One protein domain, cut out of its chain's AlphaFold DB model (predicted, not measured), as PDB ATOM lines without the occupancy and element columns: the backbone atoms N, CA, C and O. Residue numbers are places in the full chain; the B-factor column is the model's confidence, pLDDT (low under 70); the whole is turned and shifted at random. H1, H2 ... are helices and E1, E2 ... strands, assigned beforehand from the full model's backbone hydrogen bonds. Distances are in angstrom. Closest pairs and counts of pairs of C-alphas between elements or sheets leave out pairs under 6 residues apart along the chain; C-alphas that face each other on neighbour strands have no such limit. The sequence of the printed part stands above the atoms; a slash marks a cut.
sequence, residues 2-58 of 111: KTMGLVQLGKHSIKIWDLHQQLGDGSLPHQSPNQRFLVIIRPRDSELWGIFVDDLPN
ATOM      1  N   LYS A   2     136.382 130.691 176.402       49.22
ATOM      2  CA  LYS A   2     137.604 131.349 175.912       49.22
ATOM      3  C   LYS A   2     138.651 131.280 177.037       49.22
ATOM      4  O   LYS A   2     138.494 131.984 178.031       49.22
ATOM      5  N   THR A   3     139.643 130.392 176.957       54.53
ATOM      6  CA  THR A   3     140.604 130.208 178.061       54.53
ATOM      7  C   THR A   3     141.697 131.270 177.969       54.53
ATOM      8  O   THR A   3     142.688 131.104 177.267       54.53
ATOM      9  N   MET A   4     141.497 132.395 178.652       64.50
ATOM     10  CA  MET A   4     142.578 133.329 178.967       64.50
ATOM     11  C   MET A   4     143.390 132.757 180.130       64.50
ATOM     12  O   MET A   4     142.829 132.435 181.177       64.50
ATOM     13  N   GLY A   5     144.696 132.608 179.930       74.06
ATOM     14  CA  GLY A   5     145.636 132.206 180.976       74.06
ATOM     15  C   GLY A   5     146.318 133.418 181.607       74.06
ATOM     16  O   GLY A   5     146.259 134.524 181.072       74.06
ATOM     17  N   LEU A   6     147.006 133.214 182.727       82.38
ATOM     18  CA  LEU A   6     147.838 134.238 183.356       82.38
ATOM     19  C   LEU A   6     149.171 133.609 183.753       82.38
ATOM     20  O   LEU A   6     149.198 132.540 184.361       82.38
ATOM     21  N   VAL A   7     150.273 134.256 183.381       85.25
ATOM     22  CA  VAL A   7     151.635 133.814 183.710       85.25
ATOM     23  C   VAL A   7     152.360 134.938 184.430       85.25
ATOM     24  O   VAL A   7     152.346 136.084 183.988       85.25
ATOM     25  N   GLN A   8     153.025 134.598 185.531       83.56
ATOM     26  CA  GLN A   8     153.880 135.523 186.263       83.56
ATOM     27  C   GLN A   8     155.318 135.415 185.744       83.56
ATOM     28  O   GLN A   8     155.933 134.352 185.827       83.56
ATOM     29  N   LEU A   9     155.877 136.524 185.258       84.12
ATOM     30  CA  LEU A   9     157.283 136.626 184.871       84.12
ATOM     31  C   LEU A   9     157.971 137.719 185.694       84.12
ATOM     32  O   LEU A   9     157.852 138.922 185.430       84.12
ATOM     33  N   GLY A  10     158.687 137.289 186.734       85.62
ATOM     34  CA  GLY A  10     159.276 138.190 187.721       85.62
ATOM     35  C   GLY A  10     158.191 139.008 188.420       85.62
ATOM     36  O   GLY A  10     157.336 138.456 189.107       85.62
ATOM     37  N   LYS A  11     158.204 140.330 188.220       86.38
ATOM     38  CA  LYS A  11     157.207 141.256 188.784       86.38
ATOM     39  C   LYS A  11     156.009 141.539 187.873       86.38
ATOM     40  O   LYS A  11     155.150 142.329 188.249       86.38
ATOM     41  N   HIS A  12     155.968 140.959 186.675       85.50
ATOM     42  CA  HIS A  12     154.914 141.242 185.711       85.50
ATOM     43  C   HIS A  12     153.923 140.086 185.631       85.50
ATOM     44  O   HIS A  12     154.324 138.933 185.471       85.50
ATOM     45  N   SER A  13     152.641 140.432 185.690       87.31
ATOM     46  CA  SER A  13     151.552 139.552 185.286       87.31
ATOM     47  C   SER A  13     151.357 139.685 183.776       87.31
ATOM     48  O   SER A  13     151.303 140.802 183.256       87.31
ATOM     49  N   ILE A  14     151.312 138.554 183.074       89.31
ATOM     50  CA  ILE A  14     151.151 138.487 181.622       89.31
ATOM     51  C   ILE A  14     149.854 137.744 181.316       89.31
ATOM     52  O   ILE A  14     149.707 136.568 181.659       89.31
ATOM     53  N   LYS A  15     148.926 138.428 180.641       86.44
ATOM     54  CA  LYS A  15     147.669 137.856 180.145       86.44
ATOM     55  C   LYS A  15     147.966 137.003 178.917       86.44
ATOM     56  O   LYS A  15     148.476 137.506 177.919       86.44
ATOM     57  N   ILE A  16     147.682 135.709 178.995       84.94
ATOM     58  CA  ILE A  16     148.020 134.739 177.956       84.94
ATOM     59  C   ILE A  16     146.834 134.478 177.048       84.94
ATOM     60  O   ILE A  16     145.724 134.181 177.506       84.94
ATOM     61  N   TRP A  17     147.114 134.526 175.753       78.50
ATOM     62  CA  TRP A  17     146.163 134.295 174.694       78.50
ATOM     63  C   TRP A  17     146.616 133.144 173.795       78.50
ATOM     64  O   TRP A  17     147.687 133.180 173.190       78.50
ATOM     65  N   ASP A  18     145.795 132.096 173.735       77.12
ATOM     66  CA  ASP A  18     146.020 130.935 172.875       77.12
ATOM     67  C   ASP A  18     145.319 131.160 171.526       77.12
ATOM     68  O   ASP A  18     144.095 131.024 171.418       77.12
ATOM     69  N   LEU A  19     146.097 131.518 170.498       76.25
ATOM     70  CA  LEU A  19     145.570 131.730 169.148       76.25
ATOM     71  C   LEU A  19     145.007 130.442 168.531       76.25
ATOM     72  O   LEU A  19     144.060 130.535 167.758       76.25
ATOM     73  N   HIS A  20     145.487 129.248 168.891       75.19
ATOM     74  CA  HIS A  20     144.918 127.999 168.366       75.19
ATOM     75  C   HIS A  20     143.481 127.803 168.848       75.19
ATOM     76  O   HIS A  20     142.624 127.397 168.067       75.19
ATOM     77  N   GLN A  21     143.189 128.155 170.104       73.06
ATOM     78  CA  GLN A  21     141.817 128.138 170.627       73.06
ATOM     79  C   GLN A  21     140.937 129.262 170.065       73.06
ATOM     80  O   GLN A  21     139.715 129.153 170.102       73.06
ATOM     81  N   GLN A  22     141.529 130.373 169.617       72.06
ATOM     82  CA  GLN A  22     140.784 131.485 169.018       72.06
ATOM     83  C   GLN A  22     140.431 131.252 167.558       72.06
ATOM     84  O   GLN A  22     139.338 131.610 167.132       72.06
ATOM     85  N   LEU A  23     141.395 130.734 166.798       70.81
ATOM     86  CA  LEU A  23     141.304 130.596 165.351       70.81
ATOM     87  C   LEU A  23     140.770 129.217 164.941       70.81
ATOM     88  O   LEU A  23     140.272 129.071 163.829       70.81
ATOM     89  N   GLY A  24     140.907 128.206 165.803       63.91
ATOM     90  CA  GLY A  24     140.449 126.846 165.545       63.91
ATOM     91  C   GLY A  24     139.113 126.530 166.209       63.91
ATOM     92  O   GLY A  24     138.803 127.026 167.288       63.91
ATOM     93  N   ASP A  25     138.373 125.589 165.628       55.22
ATOM     94  CA  ASP A  25     137.117 125.062 166.183       55.22
ATOM     95  C   ASP A  25     137.344 124.062 167.344       55.22
ATOM     96  O   ASP A  25     136.533 123.173 167.595       55.22
ATOM     97  N   GLY A  26     138.484 124.152 168.042       53.72
ATOM     98  CA  GLY A  26     138.897 123.197 169.082       53.72
ATOM     99  C   GLY A  26     139.399 121.841 168.560       53.72
ATOM    100  O   GLY A  26     139.651 120.941 169.355       53.72
ATOM    101  N   SER A  27     139.552 121.690 167.243       47.66
ATOM    102  CA  SER A  27     139.953 120.452 166.554       47.66
ATOM    103  C   SER A  27     141.418 120.425 166.101       47.66
ATOM    104  O   SER A  27     141.896 119.390 165.633       47.66
ATOM    105  N   LEU A  28     142.152 121.533 166.252       53.59
ATOM    106  CA  LEU A  28     143.597 121.549 166.033       53.59
ATOM    107  C   LEU A  28     144.267 120.788 167.186       53.59
ATOM    108  O   LEU A  28     143.992 121.112 168.344       53.59
ATOM    109  N   PRO A  29     145.119 119.781 166.911       50.25
ATOM    110  CA  PRO A  29     145.799 119.056 167.970       50.25
ATOM    111  C   PRO A  29     146.608 120.056 168.794       50.25
ATOM    112  O   PRO A  29     147.473 120.744 168.254       50.25
ATOM    113  N   HIS A  30     146.320 120.149 170.096       52.78
ATOM    114  CA  HIS A  30     147.193 120.841 171.039       52.78
ATOM    115  C   HIS A  30     148.564 120.175 170.945       52.78
ATOM    116  O   HIS A  30     148.768 119.098 171.505       52.78
ATOM    117  N   GLN A  31     149.490 120.795 170.210       52.03
ATOM    118  CA  GLN A  31     150.867 120.329 170.149       52.03
ATOM    119  C   GLN A  31     151.407 120.231 171.575       52.03
ATOM    120  O   GLN A  31     151.075 121.053 172.437       52.03
ATOM    121  N   SER A  32     152.168 119.172 171.830       50.84
ATOM    122  CA  SER A  32     152.698 118.791 173.134       50.84
ATOM    123  C   SER A  32     153.198 120.011 173.926       50.84
ATOM    124  O   SER A  32     153.893 120.854 173.361       50.84
ATOM    125  N   PRO A  33     152.926 120.116 175.240       55.16
ATOM    126  CA  PRO A  33     153.299 121.281 176.057       55.16
ATOM    127  C   PRO A  33     154.812 121.579 176.120       55.16
ATOM    128  O   PRO A  33     155.203 122.604 176.671       55.16
ATOM    129  N   ASN A  34     155.662 120.715 175.556       55.47
ATOM    130  CA  ASN A  34     157.120 120.779 175.653       55.47
ATOM    131  C   ASN A  34     157.818 121.610 174.561       55.47
ATOM    132  O   ASN A  34     159.032 121.776 174.643       55.47
ATOM    133  N   GLN A  35     157.107 122.132 173.557       57.22
ATOM    134  CA  GLN A  35     157.694 122.977 172.505       57.22
ATOM    135  C   GLN A  35     156.757 124.140 172.185       57.22
ATOM    136  O   GLN A  35     156.072 124.141 171.174       57.22
ATOM    137  N   ARG A  36     156.667 125.106 173.101       74.44
ATOM    138  CA  ARG A  36     155.944 126.357 172.863       74.44
ATOM    139  C   ARG A  36     156.814 127.522 173.286       74.44
ATOM    140  O   ARG A  36     157.351 127.533 174.395       74.44
ATOM    141  N   PHE A  37     156.925 128.512 172.419       84.75
ATOM    142  CA  PHE A  37     157.517 129.798 172.739       84.75
ATOM    143  C   PHE A  37     156.413 130.769 173.161       84.75
ATOM    144  O   PHE A  37     155.249 130.631 172.782       84.75
ATOM    145  N   LEU A  38     156.781 131.760 173.972       85.81
ATOM    146  CA  LEU A  38     155.875 132.816 174.404       85.81
ATOM    147  C   LEU A  38     156.332 134.151 173.822       85.81
ATOM    148  O   LEU A  38     157.383 134.671 174.197       85.81
ATOM    149  N   VAL A  39     155.521 134.725 172.937       88.75
ATOM    150  CA  VAL A  39     155.725 136.085 172.429       88.75
ATOM    151  C   VAL A  39     155.070 137.058 173.397       88.75
ATOM    152  O   VAL A  39     153.851 137.036 173.557       88.75
ATOM    153  N   ILE A  40     155.869 137.907 174.044       89.69
ATOM    154  CA  ILE A  40     155.380 138.919 174.987       89.69
ATOM    155  C   ILE A  40     155.254 140.258 174.268       89.69
ATOM    156  O   ILE A  40     156.204 140.751 173.664       89.69
ATOM    157  N   ILE A  41     154.078 140.860 174.376       88.12
ATOM    158  CA  ILE A  41     153.705 142.096 173.708       88.12
ATOM    159  C   ILE A  41     153.300 143.110 174.775       88.12
ATOM    160  O   ILE A  41     152.567 142.790 175.711       88.12
ATOM    161  N   ARG A  42     153.773 144.349 174.633       84.94
ATOM    162  CA  ARG A  42     153.328 145.488 175.442       84.94
ATOM    163  C   ARG A  42     152.523 146.439 174.557       84.94
ATOM    164  O   ARG A  42     153.133 147.249 173.857       84.94
ATOM    165  N   PRO A  43     151.185 146.355 174.560       77.88
ATOM    166  CA  PRO A  43     150.367 147.382 173.939       77.88
ATOM    167  C   PRO A  43     150.566 148.721 174.666       77.88
ATOM    168  O   PRO A  43     150.973 148.770 175.831       77.88
ATOM    169  N   ARG A  44     150.330 149.825 173.954       71.44
ATOM    170  CA  ARG A  44     150.464 151.177 174.506       71.44
ATOM    171  C   ARG A  44     149.431 151.343 175.629       71.44
ATOM    172  O   ARG A  44     148.240 151.250 175.366       71.44
ATOM    173  N   ASP A  45     149.916 151.539 176.854       66.69
ATOM    174  CA  ASP A  45     149.127 151.800 178.069       66.69
ATOM    175  C   ASP A  45     148.290 150.629 178.631       66.69
ATOM    176  O   ASP A  45     147.349 150.858 179.390       66.69
ATOM    177  N   SER A  46     148.636 149.370 178.331       69.56
ATOM    178  CA  SER A  46     147.941 148.194 178.888       69.56
ATOM    179  C   SER A  46     148.864 147.210 179.614       69.56
ATOM    180  O   SER A  46     150.094 147.295 179.553       69.56
ATOM    181  N   GLU A  47     148.253 146.222 180.275       79.12
ATOM    182  CA  GLU A  47     148.953 145.046 180.802       79.12
ATOM    183  C   GLU A  47     149.734 144.307 179.703       79.12
ATOM    184  O   GLU A  47     149.391 144.383 178.518       79.12
ATOM    185  N   LEU A  48     150.789 143.584 180.103       87.94
ATOM    186  CA  LEU A  48     151.555 142.733 179.194       87.94
ATOM    187  C   LEU A  48     150.695 141.574 178.711       87.94
ATOM    188  O   LEU A  48     150.038 140.899 179.506       87.94
ATOM    189  N   TRP A  49     150.752 141.311 177.414       87.06
ATOM    190  CA  TRP A  49     150.086 140.170 176.808       87.06
ATOM    191  C   TRP A  49     151.109 139.157 176.330       87.06
ATOM    192  O   TRP A  49     152.248 139.500 176.014       87.06
ATOM    193  N   GLY A  50     150.694 137.902 176.283       87.44
ATOM    194  CA  GLY A  50     151.503 136.791 175.828       87.44
ATOM    195  C   GLY A  50     150.736 135.951 174.821       87.44
ATOM    196  O   GLY A  50     149.567 135.649 175.042       87.44
ATOM    197  N   ILE A  51     151.391 135.558 173.735       85.94
ATOM    198  CA  ILE A  51     150.839 134.648 172.731       85.94
ATOM    199  C   ILE A  51     151.722 133.408 172.672       85.94
ATOM    200  O   ILE A  51     152.935 133.526 172.479       85.94
ATOM    201  N   PHE A  52     151.120 132.230 172.845       82.88
ATOM    202  CA  PHE A  52     151.832 130.981 172.592       82.88
ATOM    203  C   PHE A  52     151.992 130.765 171.092       82.88
ATOM    204  O   PHE A  52     151.034 130.914 170.336       82.88
ATOM    205  N   VAL A  53     153.204 130.399 170.692       82.38
ATOM    206  CA  VAL A  53     153.538 130.009 169.323       82.38
ATOM    207  C   VAL A  53     154.321 128.703 169.362       82.38
ATOM    208  O   VAL A  53     155.112 128.478 170.280       82.38
ATOM    209  N   ASP A  54     154.075 127.841 168.385       81.38
ATOM    210  CA  ASP A  54     154.681 126.508 168.327       81.38
ATOM    211  C   ASP A  54     156.193 126.583 168.049       81.38
ATOM    212  O   ASP A  54     156.991 125.890 168.676       81.38
ATOM    213  N   ASP A  55     156.600 127.518 167.189       82.12
ATOM    214  CA  ASP A  55     157.985 127.703 166.756       82.12
ATOM    215  C   ASP A  55     158.503 129.116 167.043       82.12
ATOM    216  O   ASP A  55     157.741 130.063 167.256       82.12
ATOM    217  N   LEU A  56     159.831 129.270 167.032       83.38
ATOM    218  CA  LEU A  56     160.465 130.574 167.197       83.38
ATOM    219  C   LEU A  56     159.985 131.525 166.081       83.38
ATOM    220  O   LEU A  56     160.061 131.167 164.902       83.38
ATOM    221  N   PRO A  57     159.510 132.740 166.416       84.31
ATOM    222  CA  PRO A  57     159.032 133.673 165.410       84.31
ATOM    223  C   PRO A  57     160.166 134.084 164.468       84.31
ATOM    224  O   PRO A  57     161.287 134.359 164.899       84.31
ATOM    225  N   ASN A  58     159.848 134.168 163.178       85.62
ATOM    226  CA  ASN A  58     160.746 134.705 162.164       85.62
ATOM    227  C   ASN A  58     160.533 136.219 161.995       85.62
ATOM    228  O   ASN A  58     159.421 136.720 162.177       85.62
TER     229      ASN A  58
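AT A GLANCE: This is residues 2 to 58 of the 111 residues of the protein "CheW-like domain-containing protein" of Moorea sp. SIO2I5 (UniProt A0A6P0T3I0). Two hairpins, E1 with E2 and E3 with E4, lie side by side as one strongly twisted four-stranded sheet, with short H1 and a long loop, residues 24 to 36, at one end. The 57 printed residues run E1, E2, H1, E3, E4; the mixed sheet's order is E1, E2, E4, E3. The class is mostly strand, under half of the residues being in named elements. It is only just compact, close to loose: radius of gyration of the C-alphas 12.1 A, spans 34 by 22 by 21 A.

IN THESE COORDINATES: E1, residues 5 to 9, begins at C-alpha 5 (145.636, 132.206, 180.976) and spans 13.1 A. E2, residues 12 to 17, spans 15.7 A; H1, residues 19 to 23, 5.8 A; E3, residues 37 to 41, 12.9 A. E4, residues 48 to 53, spans 16.2 A, ending at C-alpha 53 (153.538, 130.009, 169.323).

HOW THE PARTS SIT: Within hydrogen-bond range are N 7 and O 14, 2.9 A, in antiparallel hairpin E1 and E2; N 17 and O 50, 2.8 A, between parallel E2 and E4; N 39 and O 51, 2.9 A, in antiparallel hairpin E3 and E4. H1, its O i to N i+4 pair within range, only grazes the sheet with residues 19 to 20.

THE WHOLE: The printed part has no cut. H1 to E3 is a long link. Residues 2 to 4, 24 to 35 and 45 to 46 have pLDDT under 70.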